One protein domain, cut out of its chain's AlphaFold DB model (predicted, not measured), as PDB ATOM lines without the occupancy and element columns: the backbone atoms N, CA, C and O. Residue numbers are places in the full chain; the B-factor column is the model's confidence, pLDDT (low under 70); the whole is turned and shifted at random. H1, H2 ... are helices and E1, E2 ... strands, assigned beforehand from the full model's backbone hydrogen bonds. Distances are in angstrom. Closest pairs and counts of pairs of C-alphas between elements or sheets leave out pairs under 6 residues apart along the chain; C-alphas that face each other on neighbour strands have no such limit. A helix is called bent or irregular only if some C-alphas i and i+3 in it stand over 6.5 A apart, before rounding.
ATOM      1  N   SER A  10     470.048 421.568 437.918       91.06
ATOM      2  CA  SER A  10     469.107 422.698 437.904       91.06
ATOM      3  C   SER A  10     469.119 423.512 436.607       91.06
ATOM      4  O   SER A  10     468.284 424.383 436.450       91.06
ATOM      5  N   LYS A  11     470.086 423.290 435.704       88.81
ATOM      6  CA  LYS A  11     470.096 423.906 434.365       88.81
ATOM      7  C   LYS A  11     469.434 423.024 433.303       88.81
ATOM      8  O   LYS A  11     469.337 423.442 432.157       88.81
ATOM      9  N   VAL A  12     469.097 421.782 433.651       89.56
ATOM     10  CA  VAL A  12     468.581 420.788 432.701       89.56
ATOM     11  C   VAL A  12     467.062 420.715 432.753       89.56
ATOM     12  O   VAL A  12     466.458 420.495 431.713       89.56
ATOM     13  N   VAL A  13     466.471 420.866 433.942       91.75
ATOM     14  CA  VAL A  13     465.024 420.760 434.168       91.75
ATOM     15  C   VAL A  13     464.563 421.718 435.257       91.75
ATOM     16  O   VAL A  13     465.255 421.888 436.266       91.75
ATOM     17  N   ASP A  14     463.359 422.256 435.072       94.19
ATOM     18  CA  ASP A  14     462.670 423.104 436.043       94.19
ATOM     19  C   ASP A  14     461.395 422.444 436.597       94.19
ATOM     20  O   ASP A  14     460.826 421.504 436.034       94.19
ATOM     21  N   VAL A  15     460.933 422.929 437.752       95.50
ATOM     22  CA  VAL A  15     459.704 422.424 438.380       95.50
ATOM     23  C   VAL A  15     458.498 422.793 437.515       95.50
ATOM     24  O   VAL A  15     458.288 423.960 437.203       95.50
ATOM     25  N   GLY A  16     457.682 421.794 437.173       95.19
ATOM     26  CA  GLY A  16     456.495 421.957 436.327       95.19
ATOM     27  C   GLY A  16     456.711 421.567 434.862       95.19
ATOM     28  O   GLY A  16     455.735 421.445 434.121       95.19
ATOM     29  N   GLU A  17     457.952 421.306 434.448       93.75
ATOM     30  CA  GLU A  17     458.260 420.810 433.108       93.75
ATOM     31  C   GLU A  17     457.861 419.332 432.944       93.75
ATOM     32  O   GLU A  17     458.046 418.503 433.841       93.75
ATOM     33  N   LYS A  18     457.305 418.990 431.776       93.81
ATOM     34  CA  LYS A  18     456.958 417.610 431.421       93.81
ATOM     35  C   LYS A  18     458.117 416.966 430.674       93.81
ATOM     36  O   LYS A  18     458.512 417.445 429.617       93.81
ATOM     37  N   VAL A  19     458.604 415.844 431.195       94.62
ATOM     38  CA  VAL A  19     459.726 415.092 430.622       94.62
ATOM     39  C   VAL A  19     459.400 413.608 430.513       94.62
ATOM     40  O   VAL A  19     458.607 413.068 431.286       94.62
ATOM     41  N   TRP A  20     460.046 412.935 429.565       95.50
ATOM     42  CA  TRP A  20     459.934 411.492 429.398       95.50
ATOM     43  C   TRP A  20     461.015 410.773 430.202       95.50
ATOM     44  O   TRP A  20     462.201 411.115 430.146       95.50
ATOM     45  N   VAL A  21     460.608 409.744 430.941       95.19
ATOM     46  CA  VAL A  21     461.489 408.961 431.810       95.19
ATOM     47  C   VAL A  21     461.255 407.472 431.618       95.19
ATOM     48  O   VAL A  21     460.125 407.031 431.425       95.19
ATOM     49  N   LYS A  22     462.326 406.687 431.728       93.88
ATOM     50  CA  LYS A  22     462.253 405.230 431.831       93.88
ATOM     51  C   LYS A  22     462.337 404.835 433.295       93.88
ATOM     52  O   LYS A  22     463.197 405.334 434.025       93.88
ATOM     53  N   VAL A  23     461.465 403.929 433.719       93.56
ATOM     54  CA  VAL A  23     461.566 403.301 435.037       93.56
ATOM     55  C   VAL A  23     462.709 402.295 434.988       93.56
ATOM     56  O   VAL A  23     462.689 401.374 434.182       93.56
ATOM     57  N   ILE A  24     463.718 402.498 435.832       93.38
ATOM     58  CA  ILE A  24     464.940 401.677 435.852       93.38
ATOM     59  C   ILE A  24     465.027 400.774 437.080       93.38
ATOM     60  O   ILE A  24     465.867 399.888 437.137       93.38
ATOM     61  N   GLY A  25     464.198 401.016 438.093       91.69
ATOM     62  CA  GLY A  25     464.209 400.212 439.304       91.69
ATOM     63  C   GLY A  25     463.010 400.495 440.187       91.69
ATOM     64  O   GLY A  25     462.553 401.635 440.295       91.69
ATOM     65  N   ARG A  26     462.524 399.444 440.838       93.62
ATOM     66  CA  ARG A  26     461.441 399.489 441.811       93.62
ATOM     67  C   ARG A  26     461.893 398.693 443.023       93.62
ATOM     68  O   ARG A  26     462.054 397.484 442.937       93.62
ATOM     69  N   GLU A  27     462.119 399.380 444.129       91.31
ATOM     70  CA  GLU A  27     462.565 398.769 445.375       91.31
ATOM     71  C   GLU A  27     461.556 399.109 446.471       91.31
ATOM     72  O   GLU A  27     461.177 400.269 446.629       91.31
ATOM     73  N   VAL A  28     461.100 398.110 447.221       93.75
ATOM     74  CA  VAL A  28     460.272 398.327 448.411       93.75
ATOM     75  C   VAL A  28     461.185 398.170 449.619       93.75
ATOM     76  O   VAL A  28     461.726 397.090 449.839       93.75
ATOM     77  N   LYS A  29     461.374 399.247 450.380       89.56
ATOM     78  CA  LYS A  29     462.152 399.255 451.625       89.56
ATOM     79  C   LYS A  29     461.280 399.794 452.743       89.56
ATOM     80  O   LYS A  29     460.702 400.866 452.595       89.56
ATOM     81  N   ASP A  30     461.163 399.038 453.831       88.00
ATOM     82  CA  ASP A  30     460.458 399.457 455.053       88.00
ATOM     83  C   ASP A  30     459.012 399.930 454.794       88.00
ATOM     84  O   ASP A  30     458.563 400.957 455.301       88.00
ATOM     85  N   GLY A  31     458.299 399.223 453.909       90.50
ATOM     86  CA  GLY A  31     456.936 399.574 453.488       90.50
ATOM     87  C   GLY A  31     456.833 400.800 452.569       90.50
ATOM     88  O   GLY A  31     455.740 401.131 452.114       90.50
ATOM     89  N   LYS A  32     457.951 401.462 452.242       91.94
ATOM     90  CA  LYS A  32     458.015 402.604 451.321       91.94
ATOM     91  C   LYS A  32     458.490 402.155 449.941       91.94
ATOM     92  O   LYS A  32     459.503 401.470 449.791       91.94
ATOM     93  N   LEU A  33     457.760 402.576 448.910       94.12
ATOM     94  CA  LEU A  33     458.101 402.304 447.518       94.12
ATOM     95  C   LEU A  33     459.115 403.337 447.006       94.12
ATOM     96  O   LEU A  33     458.803 404.521 446.892       94.12
ATOM     97  N   LYS A  34     460.313 402.884 446.643       94.38
ATOM     98  CA  LYS A  34     461.336 403.678 445.963       94.38
ATOM     99  C   LYS A  34     461.336 403.348 444.474       94.38
ATOM    100  O   LYS A  34     461.635 402.225 444.068       94.38
ATOM    101  N   ILE A  35     461.038 404.348 443.653       94.75
ATOM    102  CA  ILE A  35     461.092 404.243 442.193       94.75
ATOM    103  C   ILE A  35     462.327 404.995 441.704       94.75
ATOM    104  O   ILE A  35     462.535 406.158 442.041       94.75
ATOM    105  N   SER A  36     463.157 404.318 440.915       93.81
ATOM    106  CA  SER A  36     464.310 404.907 440.240       93.81
ATOM    107  C   SER A  36     463.961 405.175 438.778       93.81
ATOM    108  O   SER A  36     463.437 404.298 438.090       93.81
ATOM    109  N   LEU A  37     464.273 406.380 438.304       93.88
ATOM    110  CA  LEU A  37     463.925 406.879 436.971       93.88
ATOM    111  C   LEU A  37     465.193 407.319 436.223       93.88
ATOM    112  O   LEU A  37     466.145 407.791 436.846       93.88
ATOM    113  N   SER A  38     465.206 407.194 434.894       92.12
ATOM    114  CA  SER A  38     466.288 407.693 434.035       92.12
ATOM    115  C   SER A  38     465.751 408.467 432.835       92.12
ATOM    116  O   SER A  38     464.904 407.974 432.093       92.12
ATOM    117  N   MET A  39     466.301 409.665 432.618       92.44
ATOM    118  CA  MET A  39     466.057 410.491 431.427       92.44
ATOM    119  C   MET A  39     467.059 410.217 430.294       92.44
ATOM    120  O   MET A  39     466.853 410.663 429.169       92.44
ATOM    121  N   LYS A  40     468.169 409.519 430.577       90.38
ATOM    122  CA  LYS A  40     469.286 409.356 429.624       90.38
ATOM    123  C   LYS A  40     468.965 408.403 428.476       90.38
ATOM    124  O   LYS A  40     469.458 408.593 427.369       90.38
ATOM    125  N   VAL A  41     468.157 407.391 428.773       92.56
ATOM    126  CA  VAL A  41     467.806 406.281 427.881       92.56
ATOM    127  C   VAL A  41     466.463 406.503 427.178       92.56
ATOM    128  O   VAL A  41     465.887 405.566 426.649       92.56
ATOM    129  N   VAL A  42     465.945 407.736 427.170       94.12
ATOM    130  CA  VAL A  42     464.658 408.072 426.542       94.12
ATOM    131  C   VAL A  42     464.789 409.314 425.674       94.12
ATOM    132  O   VAL A  42     465.451 410.287 426.043       94.12
ATOM    133  N   HIS A  43     464.130 409.298 424.516       93.25
ATOM    134  CA  HIS A  43     464.044 410.457 423.639       93.25
ATOM    135  C   HIS A  43     463.024 411.477 424.168       93.25
ATOM    136  O   HIS A  43     461.827 411.205 424.183       93.25
ATOM    137  N   GLN A  44     463.469 412.682 424.534       91.81
ATOM    138  CA  GLN A  44     462.593 413.696 425.148       91.81
ATOM    139  C   GLN A  44     461.538 414.280 424.191       91.81
ATOM    140  O   GLN A  44     460.503 414.752 424.643       91.81
ATOM    141  N   GLY A  45     461.747 414.212 422.873       92.31
ATOM    142  CA  GLY A  45     460.758 414.700 421.903       92.31
ATOM    143  C   GLY A  45     459.640 413.704 421.571       92.31
ATOM    144  O   GLY A  45     458.587 414.105 421.099       92.31
ATOM    145  N   THR A  46     459.858 412.402 421.777       93.38
ATOM    146  CA  THR A  46     458.942 411.351 421.271       93.38
ATOM    147  C   THR A  46     458.588 410.310 422.327       93.38
ATOM    148  O   THR A  46     457.739 409.464 422.084       93.38
ATOM    149  N   GLY A  47     459.275 410.302 423.471       93.06
ATOM    150  CA  GLY A  47     459.116 409.279 424.504       93.06
ATOM    151  C   GLY A  47     459.638 407.893 424.120       93.06
ATOM    152  O   GLY A  47     459.491 406.955 424.896       93.06
ATOM    153  N   LYS A  48     460.257 407.741 422.941       94.69
ATOM    154  CA  LYS A  48     460.813 406.462 422.489       94.69
ATOM    155  C   LYS A  48     461.963 406.035 423.396       94.69
ATOM    156  O   LYS A  48     462.849 406.837 423.704       94.69
ATOM    157  N   ASP A  49     461.946 404.768 423.782       94.44
ATOM    158  CA  ASP A  49     463.036 404.137 424.514       94.44
ATOM    159  C   ASP A  49     464.258 403.993 423.600       94.44
ATOM    160  O   ASP A  49     464.163 403.446 422.502       94.44
ATOM    161  N   LEU A  50     465.395 404.523 424.048       92.31
ATOM    162  CA  LEU A  50     466.673 404.442 423.341       92.31
ATOM    163  C   LEU A  50     467.474 403.202 423.749       92.31
ATOM    164  O   LEU A  50     468.456 402.878 423.089       92.31
ATOM    165  N   ASP A  51     467.079 402.522 424.828       91.62
ATOM    166  CA  ASP A  51     467.753 401.334 425.352       91.62
ATOM    167  C   ASP A  51     466.778 400.158 425.443       91.62
ATOM    168  O   ASP A  51     466.522 399.619 426.519       91.62
ATOM    169  N   THR A  52     466.213 399.756 424.304       93.12
ATOM    170  CA  THR A  52     465.215 398.674 424.234       93.12
ATOM    171  C   THR A  52     465.741 397.357 424.813       93.12
ATOM    172  O   THR A  52     465.000 396.623 425.460       93.12
ATOM    173  N   ASN A  53     467.040 397.091 424.644       93.44
ATOM    174  CA  ASN A  53     467.701 395.890 425.155       93.44
ATOM    175  C   ASN A  53     468.191 396.029 426.610       93.44
ATOM    176  O   ASN A  53     468.718 395.066 427.156       93.44
ATOM    177  N   ASN A  54     468.024 397.194 427.245       91.69
ATOM    178  CA  ASN A  54     468.446 397.481 428.625       91.69
ATOM    179  C   ASN A  54     469.957 397.325 428.884       91.69
ATOM    180  O   ASN A  54     470.378 397.128 430.024       91.69
ATOM    181  N   VAL A  55     470.788 397.435 427.846       91.94
ATOM    182  CA  VAL A  55     472.240 397.219 427.943       91.94
ATOM    183  C   VAL A  55     472.888 398.313 428.786       91.94
ATOM    184  O   VAL A  55     473.778 398.044 429.594       91.94
ATOM    185  N   VAL A  56     472.439 399.561 428.629       89.62
ATOM    186  CA  VAL A  56     472.954 400.681 429.425       89.62
ATOM    187  C   VAL A  56     472.517 400.525 430.878       89.62
ATOM    188  O   VAL A  56     473.320 400.754 431.783       89.62
ATOM    189  N   LEU A  57     471.274 400.090 431.105       89.94
ATOM    190  CA  LEU A  57     470.765 399.827 432.451       89.94
ATOM    191  C   LEU A  57     471.552 398.732 433.169       89.94
ATOM    192  O   LEU A  57     471.961 398.944 434.308       89.94
ATOM    193  N   GLU A  58     471.821 397.609 432.507       90.31
ATOM    194  CA  GLU A  58     472.580 396.502 433.092       90.31
ATOM    195  C   GLU A  58     474.018 396.923 433.434       90.31
ATOM    196  O   GLU A  58     474.533 396.628 434.517       90.31
ATOM    197  N   GLN A  59     474.669 397.677 432.545       90.12
ATOM    198  CA  GLN A  59     476.006 398.209 432.806       90.12
ATOM    199  C   GLN A  59     476.020 399.193 433.980       90.12
ATOM    200  O   GLN A  59     476.930 399.140 434.810       90.12
ATOM    201  N   ASP A  60     475.045 400.100 434.057       88.88
ATOM    202  CA  ASP A  60     474.938 401.059 435.159       88.88
ATOM    203  C   ASP A  60     474.608 400.364 436.483       88.88
ATOM    204  O   ASP A  60     475.154 400.737 437.524       88.88
ATOM    205  N   GLU A  61     473.784 399.316 436.462       88.25
ATOM    206  CA  GLU A  61     473.537 398.481 437.632       88.25
ATOM    207  C   GLU A  61     474.821 397.776 438.079       88.25
ATOM    208  O   GLU A  61     475.186 397.843 439.253       88.25
ATOM    209  N   ARG A  62     475.572 397.183 437.144       88.56
ATOM    210  CA  ARG A  62     476.855 396.533 437.438       88.56
ATOM    211  C   ARG A  62     477.883 397.501 438.019       88.56
ATOM    212  O   ARG A  62     478.616 397.113 438.920       88.56
ATOM    213  N   LYS A  63     477.928 398.750 437.544       87.62
ATOM    214  CA  LYS A  63     478.799 399.806 438.098       87.62
ATOM    215  C   LYS A  63     478.354 400.275 439.483       87.62
ATOM    216  O   LYS A  63     479.191 400.700 440.270       87.62
ATOM    217  N   ARG A  64     477.046 400.249 439.771       84.62
ATOM    218  CA  ARG A  64     476.493 400.601 441.090       84.62
ATOM    219  C   ARG A  64     476.668 399.496 442.120       84.62
ATOM    220  O   ARG A  64     476.662 399.797 443.311       84.62
ATOM    221  N   ARG A  65     476.791 398.238 441.690       84.56
ATOM    222  CA  ARG A  65     477.120 397.137 442.594       84.56
ATOM    223  C   ARG A  65     478.519 397.367 443.153       84.56
ATOM    224  O   ARG A  65     479.471 397.595 442.410       84.56
TER     225      ARG A  65
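AT A GLANCE: This is residues 10 to 65 of the 189 residues of the protein "(mimic poison frog) hypothetical protein" of Ranitomeya imitator (mimic poison frog) (UniProt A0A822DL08). A long hairpin of two strands, E1 and E2, has a wide loop, residues 39 to 54, at the end where E1 begins and E2 ends, and this loop leads to one short helix, H1, set loosely beside E1. The turn end of the hairpin, residues 28 to 33, sticks out, and so does the first printed stretch, residues 10 to 17. The printed part has 56 residues, with two named strands and one named helix in the order E1, E2, H1; the sheet, in the order E1 - E2, is antiparallel. The class is mixed, helices and strands, though under half of the residues are in named elements. The whole is loose, with a radius of gyration of the C-alphas of 13.1 A and spans of 33 by 27 by 19 A.

HOW THE PARTS SIT: The sheet is made of E1, residues 22 to 29, and E2, residues 32 to 38, which form a hairpin over a tight link of 2 residues. The two strands are antiparallel, with 159 degrees between their N-to-C directions. The C-alphas of Val 28 and Leu 33 face each other at 4.6 A, and those of Lys 22 and Ser 38 at 5.2 A. N 22 and O 38 are within hydrogen-bond range at 2.9 A, as are N 34 and O 27 at 2.8 A. H1, residues 55 to 64, has one pair of C-alphas within 8 A of E1. The closest C-alphas of E1 and H1 are those of Ile 24 and Leu 57, 7.0 A apart, while their centres are 13.9 A apart. In H1 each O i to N i+4 pair is within hydrogen-bond range.

IN THESE COORDINATES: E1 runs from Lys 22, C-alpha at (462.253, 405.230, 431.831), to Lys 29, over 20.7 A. E2 runs from Lys 32, C-alpha at (458.015, 402.604, 451.321), to Ser 38, over 19.8 A. H1 runs from Val 55 to Arg 64, C-alpha at (476.493, 400.601, 441.090), over 14.2 A, and is not bent.

THE WHOLE: The two C-alphas farthest apart are those of Asp 30 and Gly 45, at 36.5 A. Without residues 10 to 17 and 28 to 33, which stand free, the body has 42 residues and spans 32 by 22 by 12 A. The link from E2 to H1 is long, with 16 residues. The printed part has no cut. The mean pLDDT of the printed part is 92.0, and no printed residue is under 70.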